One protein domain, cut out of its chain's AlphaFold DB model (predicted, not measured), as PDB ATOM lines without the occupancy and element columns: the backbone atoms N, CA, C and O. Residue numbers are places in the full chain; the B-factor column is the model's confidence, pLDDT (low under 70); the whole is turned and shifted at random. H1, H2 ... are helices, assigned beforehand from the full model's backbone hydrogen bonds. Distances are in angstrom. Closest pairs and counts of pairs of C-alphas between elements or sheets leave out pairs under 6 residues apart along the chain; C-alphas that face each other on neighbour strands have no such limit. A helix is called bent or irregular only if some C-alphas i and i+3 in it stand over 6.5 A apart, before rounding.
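Overview. This is residues 100 to 204 of the 268 residues of an uncharacterized protein of viral metagenome (UniProt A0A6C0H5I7). An elongated body of five helices: H1 makes a right-angled corner, its arm H1a across one end and its arm H1b side by side with H5, with short H3 packed in the corner. H4 lies near the middle, and H2, with the long loop of residues 123 to 138, reaches toward the other end, where residues 136 to 141 stick out. The printed part has 105 residues, with H1, H2, H3, H4 and H5 in that order, no named strand, class all helix. It is compact, with a radius of gyration of the C-alphas of 14.1 A, and spans 42 by 25 by 24 A.

Along the chain. Find C-alpha 100 at (219.544, 225.669, 241.726), where H1, residues 100 to 122, begins. By its hydrogen bonds it was assigned as one helix, but it is bent: C-alphas 110 and 113 are 7.8 A apart. Its arms are H1a, residues 100 to 110, 13.8 A, and H1b, residues 113 to 122, 14.3 A. H2, residues 139 to 156, runs 24.4 A from (214.959, 239.837, 207.469). Next come H3, residues 159 to 165, and H4, residues 171 to 181, irregular, with C-alphas 177 and 180 7.0 A apart. H5, residues 189 to 204, runs 22.1 A to (226.931, 218.760, 241.096).

Arrangement. H1a and H1b are about perpendicular, at 89 degrees. H3 touches H1a, closest C-alphas Asn 104 and Asn 164, 5.2 A. H5 touches H1b with residues 191 to 198 alone, closest C-alphas Ala 115 and Leu 198, 6.4 A, at a shallow tilt of 28 degrees, opposite ways. H2 touches H4 with residue 149 alone, its C-alpha 7.1 A from that of Leu 181. Every O i to N i+4 pair is within hydrogen-bond range in H1b, H3 and H5; in H1a it is 5 of 7, in H2 12 of 14, in H4 5 of 7.

Size, cuts and confidence. The farthest C-alphas, Ile 106 and Glu 139, are 42.5 A apart. The printed part has no cut; the link H1 to H2 is long, and pLDDT is under 70 at residues 124 to 157.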
ATOM      1  N   SER A 100     219.224 224.270 242.038       90.94
ATOM      2  CA  SER A 100     219.544 225.669 241.726       90.94
ATOM      3  C   SER A 100     219.762 226.535 242.966       90.94
ATOM      4  O   SER A 100     220.628 227.411 242.950       90.94
ATOM      5  N   CYS A 101     219.063 226.237 244.069       91.25
ATOM      6  CA  CYS A 101     219.184 226.967 245.331       91.25
ATOM      7  C   CYS A 101     220.631 227.006 245.843       91.25
ATOM      8  O   CYS A 101     221.097 228.048 246.296       91.25
ATOM      9  N   PHE A 102     221.355 225.888 245.730       95.12
ATOM     10  CA  PHE A 102     222.765 225.817 246.110       95.12
ATOM     11  C   PHE A 102     223.702 225.974 244.914       95.12
ATOM     12  O   PHE A 102     224.770 226.568 245.065       95.12
ATOM     13  N   SER A 103     223.330 225.502 243.719       95.00
ATOM     14  CA  SER A 103     224.211 225.605 242.552       95.00
ATOM     15  C   SER A 103     224.435 227.052 242.128       95.00
ATOM     16  O   SER A 103     225.519 227.372 241.668       95.00
ATOM     17  N   ASN A 104     223.458 227.947 242.297       93.75
ATOM     18  CA  ASN A 104     223.597 229.350 241.885       93.75
ATOM     19  C   ASN A 104     224.395 230.200 242.881       93.75
ATOM     20  O   ASN A 104     224.801 231.315 242.563       93.75
ATOM     21  N   VAL A 105     224.641 229.663 244.078       93.31
ATOM     22  CA  VAL A 105     225.458 230.306 245.109       93.31
ATOM     23  C   VAL A 105     226.807 229.599 245.205       93.31
ATOM     24  O   VAL A 105     227.828 230.139 244.786       93.31
ATOM     25  N   ILE A 106     226.811 228.368 245.711       94.69
ATOM     26  CA  ILE A 106     228.022 227.599 246.015       94.69
ATOM     27  C   ILE A 106     228.622 227.015 244.737       94.69
ATOM     28  O   ILE A 106     229.822 227.148 244.498       94.69
ATOM     29  N   GLY A 107     227.788 226.411 243.888       94.19
ATOM     30  CA  GLY A 107     228.253 225.875 242.608       94.19
ATOM     31  C   GLY A 107     228.826 226.974 241.718       94.19
ATOM     32  O   GLY A 107     229.918 226.827 241.174       94.19
ATOM     33  N   TYR A 108     228.131 228.108 241.629       94.06
ATOM     34  CA  TYR A 108     228.572 229.269 240.873       94.06
ATOM     35  C   TYR A 108     229.886 229.797 241.419       94.06
ATOM     36  O   TYR A 108     230.814 229.988 240.642       94.06
ATOM     37  N   PHE A 109     230.004 229.969 242.737       94.31
ATOM     38  CA  PHE A 109     231.256 230.382 243.360       94.31
ATOM     39  C   PHE A 109     232.425 229.491 242.911       94.31
ATOM     40  O   PHE A 109     233.451 230.014 242.474       94.31
ATOM     41  N   TRP A 110     232.229 228.168 242.894       94.75
ATOM     42  CA  TRP A 110     233.246 227.195 242.491       94.75
ATOM     43  C   TRP A 110     233.657 227.269 241.009       94.75
ATOM     44  O   TRP A 110     234.834 227.108 240.673       94.75
ATOM     45  N   VAL A 111     232.707 227.503 240.098       95.12
ATOM     46  CA  VAL A 111     232.980 227.512 238.644       95.12
ATOM     47  C   VAL A 111     233.168 228.911 238.055       95.12
ATOM     48  O   VAL A 111     233.617 229.033 236.914       95.12
ATOM     49  N   SER A 112     232.857 229.962 238.817       92.06
ATOM     50  CA  SER A 112     232.712 231.348 238.354       92.06
ATOM     51  C   SER A 112     233.883 231.818 237.502       92.06
ATOM     52  O   SER A 112     233.672 232.253 236.376       92.06
ATOM     53  N   THR A 113     235.120 231.698 237.980       92.69
ATOM     54  CA  THR A 113     236.305 232.157 237.242       92.69
ATOM     55  C   THR A 113     236.440 231.465 235.885       92.69
ATOM     56  O   THR A 113     236.615 232.129 234.864       92.69
ATOM     57  N   ARG A 114     236.319 230.132 235.852       94.50
ATOM     58  CA  ARG A 114     236.462 229.337 234.622       94.50
ATOM     59  C   ARG A 114     235.342 229.651 233.633       94.50
ATOM     60  O   ARG A 114     235.619 229.955 232.477       94.50
ATOM     61  N   ALA A 115     234.102 229.673 234.111       92.25
ATOM     62  CA  ALA A 115     232.930 229.933 233.284       92.25
ATOM     63  C   ALA A 115     232.903 231.372 232.742       92.25
ATOM     64  O   ALA A 115     232.645 231.577 231.559       92.25
ATOM     65  N   ASN A 116     233.249 232.374 233.559       90.00
ATOM     66  CA  ASN A 116     233.324 233.766 233.108       90.00
ATOM     67  C   ASN A 116     234.447 233.979 232.084       90.00
ATOM     68  O   ASN A 116     234.258 234.718 231.115       90.00
ATOM     69  N   ASN A 117     235.603 233.337 232.274       90.44
ATOM     70  CA  ASN A 117     236.708 233.399 231.319       90.44
ATOM     71  C   ASN A 117     236.335 232.734 229.990       90.44
ATOM     72  O   ASN A 117     236.604 233.307 228.936       90.44
ATOM     73  N   LEU A 118     235.686 231.567 230.033       90.50
ATOM     74  CA  LEU A 118     235.215 230.875 228.837       90.50
ATOM     75  C   LEU A 118     234.167 231.710 228.096       90.50
ATOM     76  O   LEU A 118     234.361 232.019 226.926       90.50
ATOM     77  N   LEU A 119     233.125 232.192 228.780       87.62
ATOM     78  CA  LEU A 119     232.107 233.049 228.161       87.62
ATOM     79  C   LEU A 119     232.697 234.331 227.561       87.62
ATOM     80  O   LEU A 119     232.266 234.747 226.494       87.62
ATOM     81  N   SER A 120     233.712 234.934 228.188       85.31
ATOM     82  CA  SER A 120     234.396 236.112 227.622       85.31
ATOM     83  C   SER A 120     235.178 235.790 226.345       85.31
ATOM     84  O   SER A 120     235.331 236.642 225.473       85.31
ATOM     85  N   LYS A 121     235.696 234.564 226.220       86.62
ATOM     86  CA  LYS A 121     236.363 234.108 224.998       86.62
ATOM     87  C   LYS A 121     235.348 233.812 223.897       86.62
ATOM     88  O   LYS A 121     235.576 234.244 222.767       86.62
ATOM     89  N   LEU A 122     234.262 233.114 224.240       84.75
ATOM     90  CA  LEU A 122     233.238 232.641 223.304       84.75
ATOM     91  C   LEU A 122     232.379 233.770 222.745       84.75
ATOM     92  O   LEU A 122     232.189 233.839 221.535       84.75
ATOM     93  N   LEU A 123     231.864 234.640 223.613       79.94
ATOM     94  CA  LEU A 123     230.924 235.679 223.216       79.94
ATOM     95  C   LEU A 123     231.655 236.831 222.522       79.94
ATOM     96  O   LEU A 123     232.753 237.235 222.921       79.94
ATOM     97  N   MET A 124     231.047 237.353 221.461       67.62
ATOM     98  CA  MET A 124     231.442 238.629 220.875       67.62
ATOM     99  C   MET A 124     231.271 239.734 221.921       67.62
ATOM    100  O   MET A 124     230.282 239.758 222.657       67.62
ATOM    101  N   ASP A 125     232.230 240.656 222.003       60.00
ATOM    102  CA  ASP A 125     232.053 241.838 222.843       60.00
ATOM    103  C   ASP A 125     230.830 242.615 222.347       60.00
ATOM    104  O   ASP A 125     230.661 242.784 221.145       60.00
ATOM    105  N   SER A 126     230.010 243.122 223.273       51.88
ATOM    106  CA  SER A 126     228.760 243.884 223.052       51.88
ATOM    107  C   SER A 126     228.837 245.113 222.118       51.88
ATOM    108  O   SER A 126     227.864 245.851 221.981       51.88
ATOM    109  N   LYS A 127     229.961 245.347 221.432       46.81
ATOM    110  CA  LYS A 127     230.109 246.307 220.332       46.81
ATOM    111  C   LYS A 127     229.628 245.680 219.019       46.81
ATOM    112  O   LYS A 127     230.366 245.538 218.050       46.81
ATOM    113  N   ILE A 128     228.366 245.283 219.030       52.03
ATOM    114  CA  ILE A 128     227.687 244.515 217.992       52.03
ATOM    115  C   ILE A 128     226.889 245.488 217.137       52.03
ATOM    116  O   ILE A 128     225.701 245.654 217.341       52.03
ATOM    117  N   ASN A 129     227.548 246.191 216.221       47.00
ATOM    118  CA  ASN A 129     226.836 246.982 215.210       47.00
ATOM    119  C   ASN A 129     227.387 246.790 213.789       47.00
ATOM    120  O   ASN A 129     226.802 247.327 212.863       47.00
ATOM    121  N   GLN A 130     228.491 246.056 213.582       48.69
ATOM    122  CA  GLN A 130     229.153 246.016 212.263       48.69
ATOM    123  C   GLN A 130     229.215 244.639 211.582       48.69
ATOM    124  O   GLN A 130     229.349 244.596 210.366       48.69
ATOM    125  N   GLU A 131     229.072 243.516 212.295       49.69
ATOM    126  CA  GLU A 131     229.194 242.177 211.672       49.69
ATOM    127  C   GLU A 131     227.853 241.464 211.447       49.69
ATOM    128  O   GLU A 131     227.750 240.591 210.585       49.69
ATOM    129  N   ILE A 132     226.791 241.874 212.145       50.38
ATOM    130  CA  ILE A 132     225.455 241.285 211.997       50.38
ATOM    131  C   ILE A 132     224.844 241.568 210.612       50.38
ATOM    132  O   ILE A 132     224.171 240.695 210.054       50.38
ATOM    133  N   GLU A 133     225.150 242.727 210.020       47.47
ATOM    134  CA  GLU A 133     224.721 243.111 208.666       47.47
ATOM    135  C   GLU A 133     225.233 242.151 207.572       47.47
ATOM    136  O   GLU A 133     224.666 242.099 206.484       47.47
ATOM    137  N   SER A 134     226.257 241.336 207.860       48.94
ATOM    138  CA  SER A 134     226.902 240.457 206.873       48.94
ATOM    139  C   SER A 134     226.390 239.005 206.841       48.94
ATOM    140  O   SER A 134     226.723 238.253 205.926       48.94
ATOM    141  N   SER A 135     225.559 238.583 207.803       46.91
ATOM    142  CA  SER A 135     225.061 237.198 207.871       46.91
ATOM    143  C   SER A 135     223.771 237.029 207.055       46.91
ATOM    144  O   SER A 135     222.770 237.684 207.314       46.91
ATOM    145  N   GLY A 136     223.753 236.171 206.034       49.19
ATOM    146  CA  GLY A 136     222.655 236.019 205.055       49.19
ATOM    147  C   GLY A 136     221.343 235.360 205.533       49.19
ATOM    148  O   GLY A 136     220.763 234.582 204.786       49.19
ATOM    149  N   LEU A 137     220.863 235.625 206.753       52.38
ATOM    150  CA  LEU A 137     219.545 235.162 207.248       52.38
ATOM    151  C   LEU A 137     218.379 236.030 206.699       52.38
ATOM    152  O   LEU A 137     218.610 237.151 206.245       52.38
ATOM    153  N   SER A 138     217.130 235.543 206.732       54.25
ATOM    154  CA  SER A 138     215.958 236.328 206.289       54.25
ATOM    155  C   SER A 138     215.583 237.438 207.285       54.25
ATOM    156  O   SER A 138     215.729 237.282 208.500       54.25
ATOM    157  N   GLU A 139     215.089 238.559 206.756       56.25
ATOM    158  CA  GLU A 139     214.959 239.837 207.469       56.25
ATOM    159  C   GLU A 139     214.035 239.803 208.703       56.25
ATOM    160  O   GLU A 139     214.327 240.465 209.697       56.25
ATOM    161  N   SER A 140     212.955 239.005 208.697       50.66
ATOM    162  CA  SER A 140     211.998 238.971 209.820       50.66
ATOM    163  C   SER A 140     212.488 238.144 211.008       50.66
ATOM    164  O   SER A 140     212.319 238.553 212.153       50.66
ATOM    165  N   ASN A 141     213.136 237.001 210.757       54.62
ATOM    166  CA  ASN A 141     213.651 236.143 211.827       54.62
ATOM    167  C   ASN A 141     214.930 236.745 212.423       54.62
ATOM    168  O   ASN A 141     215.125 236.711 213.634       54.62
ATOM    169  N   LYS A 142     215.772 237.380 211.596       54.31
ATOM    170  CA  LYS A 142     216.943 238.134 212.064       54.31
ATOM    171  C   LYS A 142     216.599 239.135 213.150       54.31
ATOM    172  O   LYS A 142     217.254 239.123 214.180       54.31
ATOM    173  N   GLN A 143     215.583 239.967 212.939       58.16
ATOM    174  CA  GLN A 143     215.262 241.058 213.856       58.16
ATOM    175  C   GLN A 143     214.770 240.561 215.218       58.16
ATOM    176  O   GLN A 143     215.128 241.138 216.241       58.16
ATOM    177  N   GLU A 144     213.987 239.482 215.263       56.59
ATOM    178  CA  GLU A 144     213.489 238.928 216.526       56.59
ATOM    179  C   GLU A 144     214.600 238.222 217.312       56.59
ATOM    180  O   GLU A 144     214.807 238.515 218.492       56.59
ATOM    181  N   TYR A 145     215.397 237.381 216.643       55.50
ATOM    182  CA  TYR A 145     216.543 236.718 217.266       55.50
ATOM    183  C   TYR A 145     217.646 237.707 217.652       55.50
ATOM    184  O   TYR A 145     218.228 237.552 218.718       55.50
ATOM    185  N   GLN A 146     217.905 238.747 216.856       57.66
ATOM    186  CA  GLN A 146     218.840 239.822 217.203       57.66
ATOM    187  C   GLN A 146     218.341 240.626 218.386       57.66
ATOM    188  O   GLN A 146     219.127 240.909 219.271       57.66
ATOM    189  N   LYS A 147     217.049 240.944 218.467       60.66
ATOM    190  CA  LYS A 147     216.496 241.692 219.598       60.66
ATOM    191  C   LYS A 147     216.520 240.876 220.889       60.66
ATOM    192  O   LYS A 147     216.820 241.423 221.950       60.66
ATOM    193  N   VAL A 148     216.247 239.571 220.813       56.88
ATOM    194  CA  VAL A 148     216.407 238.643 221.944       56.88
ATOM    195  C   VAL A 148     217.879 238.518 222.310       56.88
ATOM    196  O   VAL A 148     218.214 238.648 223.479       56.88
ATOM    197  N   ALA A 149     218.768 238.359 221.335       56.56
ATOM    198  CA  ALA A 149     220.198 238.245 221.562       56.56
ATOM    199  C   ALA A 149     220.807 239.551 222.104       56.56
ATOM    200  O   ALA A 149     221.585 239.494 223.040       56.56
ATOM    201  N   GLU A 150     220.402 240.727 221.625       59.84
ATOM    202  CA  GLU A 150     220.773 242.055 222.134       59.84
ATOM    203  C   GLU A 150     220.240 242.286 223.546       59.84
ATOM    204  O   GLU A 150     220.955 242.799 224.404       59.84
ATOM    205  N   THR A 151     218.998 241.879 223.818       58.28
ATOM    206  CA  THR A 151     218.426 241.919 225.170       58.28
ATOM    207  C   THR A 151     219.199 240.979 226.089       58.28
ATOM    208  O   THR A 151     219.562 241.367 227.198       58.28
ATOM    209  N   LEU A 152     219.542 239.784 225.604       58.22
ATOM    210  CA  LEU A 152     220.387 238.833 226.303       58.22
ATOM    211  C   LEU A 152     221.791 239.374 226.492       58.22
ATOM    212  O   LEU A 152     222.275 239.204 227.584       58.22
ATOM    213  N   ILE A 153     222.410 240.078 225.540       61.53
ATOM    214  CA  ILE A 153     223.717 240.752 225.668       61.53
ATOM    215  C   ILE A 153     223.659 241.859 226.713       61.53
ATOM    216  O   ILE A 153     224.573 242.010 227.517       61.53
ATOM    217  N   LYS A 154     222.574 242.634 226.725       60.94
ATOM    218  CA  LYS A 154     222.359 243.730 227.672       60.94
ATOM    219  C   LYS A 154     222.139 243.206 229.095       60.94
ATOM    220  O   LYS A 154     222.622 243.818 230.043       60.94
ATOM    221  N   ILE A 155     221.493 242.046 229.241       55.88
ATOM    222  CA  ILE A 155     221.375 241.284 230.499       55.88
ATOM    223  C   ILE A 155     222.696 240.540 230.826       55.88
ATOM    224  O   ILE A 155     223.127 240.495 231.977       55.88
ATOM    225  N   ALA A 156     223.393 240.035 229.809       53.47
ATOM    226  CA  ALA A 156     224.663 239.297 229.830       53.47
ATOM    227  C   ALA A 156     225.897 240.182 229.981       53.47
ATOM    228  O   ALA A 156     226.998 239.658 230.173       53.47
ATOM    229  N   GLY A 157     225.731 241.509 229.989       59.94
ATOM    230  CA  GLY A 157     226.744 242.441 230.480       59.94
ATOM    231  C   GLY A 157     227.263 242.003 231.853       59.94
ATOM    232  O   GLY A 157     228.421 242.244 232.190       59.94
ATOM    233  N   ASN A 158     226.447 241.236 232.588       70.81
ATOM    234  CA  ASN A 158     226.883 240.414 233.695       70.81
ATOM    235  C   ASN A 158     226.825 238.901 233.376       70.81
ATOM    236  O   ASN A 158     225.825 238.229 233.627       70.81
ATOM    237  N   LYS A 159     227.942 238.342 232.894       77.25
ATOM    238  CA  LYS A 159     228.139 236.899 232.629       77.25
ATOM    239  C   LYS A 159     227.755 235.979 233.802       77.25
ATOM    240  O   LYS A 159     227.384 234.831 233.570       77.25
ATOM    241  N   SER A 160     227.792 236.473 235.043       77.12
ATOM    242  CA  SER A 160     227.338 235.707 236.214       77.12
ATOM    243  C   SER A 160     225.858 235.324 236.145       77.12
ATOM    244  O   SER A 160     225.494 234.224 236.555       77.12
ATOM    245  N   ILE A 161     225.021 236.196 235.571       82.06
ATOM    246  CA  ILE A 161     223.584 235.964 235.404       82.06
ATOM    247  C   ILE A 161     223.370 234.812 234.423       82.06
ATOM    248  O   ILE A 161     222.626 233.884 234.728       82.06
ATOM    249  N   ILE A 162     224.100 234.814 233.302       82.06
ATOM    250  CA  ILE A 162     224.044 233.734 232.309       82.06
ATOM    251  C   ILE A 162     224.393 232.388 232.954       82.06
ATOM    252  O   ILE A 162     223.644 231.426 232.830       82.06
ATOM    253  N   ILE A 163     225.517 232.313 233.671       86.81
ATOM    254  CA  ILE A 163     225.992 231.053 234.263       86.81
ATOM    255  C   ILE A 163     224.993 230.515 235.298       86.81
ATOM    256  O   ILE A 163     224.847 229.300 235.446       86.81
ATOM    257  N   ASN A 164     224.300 231.395 236.020       88.81
ATOM    258  CA  ASN A 164     223.299 230.997 237.007       88.81
ATOM    259  C   ASN A 164     221.992 230.506 236.382       88.81
ATOM    260  O   ASN A 164     221.386 229.590 236.940       88.81
ATOM    261  N   GLU A 165     221.613 231.035 235.222       87.62
ATOM    262  CA  GLU A 165     220.404 230.617 234.503       87.62
ATOM    263  C   GLU A 165     220.592 229.288 233.751       87.62
ATOM    264  O   GLU A 165     219.664 228.484 233.627       87.62
ATOM    265  N   ILE A 166     221.818 229.015 233.290       87.56
ATOM    266  CA  ILE A 166     222.127 227.756 232.612       87.56
ATOM    267  C   ILE A 166     222.218 226.608 233.628       87.56
ATOM    268  O   ILE A 166     222.915 226.674 234.649       87.56
ATOM    269  N   ASN A 167     221.540 225.512 233.312       88.00
ATOM    270  CA  ASN A 167     221.630 224.224 233.979       88.00
ATOM    271  C   ASN A 167     221.748 223.106 232.925       88.00
ATOM    272  O   ASN A 167     221.563 223.350 231.732       88.00
ATOM    273  N   PRO A 168     222.069 221.866 233.320       88.56
ATOM    274  CA  PRO A 168     222.272 220.816 232.330       88.56
ATOM    275  C   PRO A 168     221.016 220.417 231.536       88.56
ATOM    276  O   PRO A 168     221.146 219.843 230.461       88.56
ATOM    277  N   PHE A 169     219.814 220.722 232.037       83.75
ATOM    278  CA  PHE A 169     218.543 220.370 231.394       83.75
ATOM    279  C   PHE A 169     218.147 221.361 230.295       83.75
ATOM    280  O   PHE A 169     217.559 220.952 229.299       83.75
ATOM    281  N   ASN A 170     218.477 222.644 230.460       85.88
ATOM    282  CA  ASN A 170     218.207 223.700 229.475       85.88
ATOM    283  C   ASN A 170     219.449 224.096 228.656       85.88
ATOM    284  O   ASN A 170     219.391 225.042 227.872       85.88
ATOM    285  N   PHE A 171     220.571 223.387 228.826       88.94
ATOM    286  CA  PHE A 171     221.845 223.749 228.207       88.94
ATOM    287  C   PHE A 171     221.760 223.841 226.681       88.94
ATOM    288  O   PHE A 171     222.203 224.830 226.111       88.94
ATOM    289  N   GLU A 172     221.182 222.834 226.022       87.00
ATOM    290  CA  GLU A 172     221.068 222.792 224.558       87.00
ATOM    291  C   GLU A 172     220.202 223.930 224.008       87.00
ATOM    292  O   GLU A 172     220.572 224.591 223.038       87.00
ATOM    293  N   GLU A 173     219.071 224.203 224.660       84.44
ATOM    294  CA  GLU A 173     218.181 225.305 224.298       84.44
ATOM    295  C   GLU A 173     218.900 226.654 224.420       84.44
ATOM    296  O   GLU A 173     218.939 227.430 223.463       84.44
ATOM    297  N   LEU A 174     219.556 226.901 225.558       83.81
ATOM    298  CA  LEU A 174     220.302 228.135 225.793       83.81
ATOM    299  C   LEU A 174     221.524 228.262 224.880       83.81
ATOM    300  O   LEU A 174     221.822 229.354 224.400       83.81
ATOM    301  N   TRP A 175     222.213 227.161 224.576       85.00
ATOM    302  CA  TRP A 175     223.331 227.160 223.636       85.00
ATOM    303  C   TRP A 175     222.893 227.587 222.233       85.00
ATOM    304  O   TRP A 175     223.561 228.405 221.597       85.00
ATOM    305  N   ASN A 176     221.747 227.098 221.755       83.00
ATOM    306  CA  ASN A 176     221.201 227.490 220.454       83.00
ATOM    307  C   ASN A 176     220.825 228.979 220.418       83.00
ATOM    308  O   ASN A 176     221.065 229.650 219.415       83.00
ATOM    309  N   VAL A 177     220.320 229.518 221.531       78.19
ATOM    310  CA  VAL A 177     220.048 230.955 221.683       78.19
ATOM    311  C   VAL A 177     221.340 231.786 221.686       78.19
ATOM    312  O   VAL A 177     221.365 232.878 221.119       78.19
ATOM    313  N   PHE A 178     222.430 231.280 222.273       74.88
ATOM    314  CA  PHE A 178     223.729 231.967 222.287       74.88
ATOM    315  C   PHE A 178     224.550 231.780 221.014       74.88
ATOM    316  O   PHE A 178     225.421 232.599 220.751       74.88
ATOM    317  N   THR A 179     224.280 230.754 220.209       79.81
ATOM    318  CA  THR A 179     224.995 230.464 218.956       79.81
ATOM    319  C   THR A 179     225.223 231.691 218.056       79.81
ATOM    320  O   THR A 179     226.364 231.872 217.630       79.81
ATOM    321  N   PRO A 180     224.241 232.583 217.795       72.81
ATOM    322  CA  PRO A 180     224.481 233.800 217.005       72.81
ATOM    323  C   PRO A 180     225.441 234.812 217.656       72.81
ATOM    324  O   PRO A 180     225.957 235.686 216.970       72.81
ATOM    325  N   LEU A 181     225.675 234.714 218.966       72.88
ATOM    326  CA  LEU A 181     226.555 235.594 219.745       72.88
ATOM    327  C   LEU A 181     227.960 235.027 219.943       72.88
ATOM    328  O   LEU A 181     228.859 235.734 220.407       72.88
ATOM    329  N   ILE A 182     228.144 233.743 219.643       81.25
ATOM    330  CA  ILE A 182     229.435 233.075 219.737       81.25
ATOM    331  C   ILE A 182     230.259 233.461 218.510       81.25
ATOM    332  O   ILE A 182     229.781 233.420 217.377       81.25
ATOM    333  N   LYS A 183     231.526 233.822 218.727       80.31
ATOM    334  CA  LYS A 183     232.462 234.116 217.635       80.31
ATOM    335  C   LYS A 183     232.512 232.922 216.659       80.31
ATOM    336  O   LYS A 183     232.645 231.790 217.128       80.31
ATOM    337  N   PRO A 184     232.461 233.120 215.327       75.12
ATOM    338  CA  PRO A 184     232.343 232.023 214.360       75.12
ATOM    339  C   PRO A 184     233.452 230.970 214.468       75.12
ATOM    340  O   PRO A 184     233.207 229.785 214.278       75.12
ATOM    341  N   ASN A 185     234.666 231.391 214.831       79.81
ATOM    342  CA  ASN A 185     235.823 230.516 215.043       79.81
ATOM    343  C   ASN A 185     235.816 229.768 216.389       79.81
ATOM    344  O   ASN A 185     236.669 228.916 216.611       79.81
ATOM    345  N   MET A 186     234.889 230.100 217.289       82.50
ATOM    346  CA  MET A 186     234.765 229.530 218.631       82.50
ATOM    347  C   MET A 186     233.545 228.618 218.781       82.50
ATOM    348  O   MET A 186     233.427 227.942 219.803       82.50
ATOM    349  N   ASN A 187     232.641 228.571 217.799       83.38
ATOM    350  CA  ASN A 187     231.510 227.644 217.808       83.38
ATOM    351  C   ASN A 187     231.972 226.231 217.422       83.38
ATOM    352  O   ASN A 187     231.688 225.737 216.331       83.38
ATOM    353  N   THR A 188     232.746 225.608 218.309       87.38
ATOM    354  CA  THR A 188     233.282 224.260 218.130       87.38
ATOM    355  C   THR A 188     232.669 223.292 219.148       87.38
ATOM    356  O   THR A 188     232.274 223.715 220.244       87.38
ATOM    357  N   PRO A 189     232.587 221.986 218.828       87.44
ATOM    358  CA  PRO A 189     232.106 220.972 219.766       87.44
ATOM    359  C   PRO A 189     232.879 220.958 221.092       87.44
ATOM    360  O   PRO A 189     232.295 220.707 222.142       87.44
ATOM    361  N   GLU A 190     234.175 221.271 221.059       90.44
ATOM    362  CA  GLU A 190     235.049 221.292 222.234       90.44
ATOM    363  C   GLU A 190     234.661 222.416 223.196       90.44
ATOM    364  O   GLU A 190     234.497 222.179 224.389       90.44
ATOM    365  N   ASN A 191     234.442 223.625 222.678       90.81
ATOM    366  CA  ASN A 191     234.036 224.776 223.483       90.81
ATOM    367  C   ASN A 191     232.630 224.602 224.072       90.81
ATOM    368  O   ASN A 191     232.368 225.003 225.210       90.81
ATOM    369  N   LYS A 192     231.729 223.973 223.308       90.69
ATOM    370  CA  LYS A 192     230.399 223.587 223.792       90.69
ATOM    371  C   LYS A 192     230.507 222.589 224.944       90.69
ATOM    372  O   LYS A 192     229.883 222.789 225.985       90.69
ATOM    373  N   GLN A 193     231.326 221.548 224.777       91.25
ATOM    374  CA  GLN A 193     231.581 220.555 225.819       91.25
ATOM    375  C   GLN A 193     232.211 221.187 227.062       91.25
ATOM    376  O   GLN A 193     231.802 220.871 228.173       91.25
ATOM    377  N   GLU A 194     233.179 222.090 226.896       92.69
ATOM    378  CA  GLU A 194     233.846 222.760 228.015       92.69
ATOM    379  C   GLU A 194     232.853 223.587 228.843       92.69
ATOM    380  O   GLU A 194     232.860 223.521 230.075       92.69
ATOM    381  N   LEU A 195     231.948 224.323 228.187       92.25
ATOM    382  CA  LEU A 195     230.912 225.076 228.892       92.25
ATOM    383  C   LEU A 195     229.913 224.143 229.584       92.25
ATOM    384  O   LEU A 195     229.553 224.383 230.738       92.25
ATOM    385  N   PHE A 196     229.493 223.073 228.907       92.50
ATOM    386  CA  PHE A 196     228.601 222.070 229.482       92.50
ATOM    387  C   PHE A 196     229.211 221.408 230.723       92.50
ATOM    388  O   PHE A 196     228.540 221.277 231.746       92.50
ATOM    389  N   ASP A 197     230.496 221.060 230.678       92.38
ATOM    390  CA  ASP A 197     231.233 220.481 231.799       92.38
ATOM    391  C   ASP A 197     231.237 221.407 233.023       92.38
ATOM    392  O   ASP A 197     231.044 220.943 234.148       92.38
ATOM    393  N   LEU A 198     231.412 222.715 232.815       94.12
ATOM    394  CA  LEU A 198     231.357 223.713 233.887       94.12
ATOM    395  C   LEU A 198     229.944 223.868 234.459       94.12
ATOM    396  O   LEU A 198     229.780 223.976 235.675       94.12
ATOM    397  N   VAL A 199     228.917 223.847 233.608       92.94
ATOM    398  CA  VAL A 199     227.509 223.871 234.033       92.94
ATOM    399  C   VAL A 199     227.159 222.610 234.831       92.94
ATOM    400  O   VAL A 199     226.498 222.696 235.867       92.94
ATOM    401  N   TYR A 200     227.637 221.446 234.397       91.88
ATOM    402  CA  TYR A 200     227.446 220.181 235.100       91.88
ATOM    403  C   TYR A 200     228.175 220.160 236.449       91.88
ATOM    404  O   TYR A 200     227.619 219.715 237.454       91.88
ATOM    405  N   GLU A 201     229.399 220.689 236.511       92.88
ATOM    406  CA  GLU A 201     230.143 220.840 237.764       92.88
ATOM    407  C   GLU A 201     229.412 221.778 238.739       92.88
ATOM    408  O   GLU A 201     229.291 221.455 239.923       92.88
ATOM    409  N   LYS A 202     228.841 222.884 238.241       94.56
ATOM    410  CA  LYS A 202     227.991 223.796 239.024       94.56
ATOM    411  C   LYS A 202     226.802 223.059 239.652       94.56
ATOM    412  O   LYS A 202     226.561 223.204 240.852       94.56
ATOM    413  N   ASP A 203     226.066 222.276 238.857       93.12
ATOM    414  CA  ASP A 203     224.898 221.505 239.320       93.12
ATOM    415  C   ASP A 203     225.289 220.453 240.367       93.12
ATOM    416  O   ASP A 203     224.633 220.327 241.402       93.12
ATOM    417  N   ASN A 204     226.414 219.759 240.158       92.88
ATOM    418  CA  ASN A 204     226.931 218.760 241.096       92.88
ATOM    419  C   ASN A 204     227.268 219.345 242.467       92.88
ATOM    420  O   ASN A 204     226.994 218.702 243.477       92.88
TER     421      ASN A 204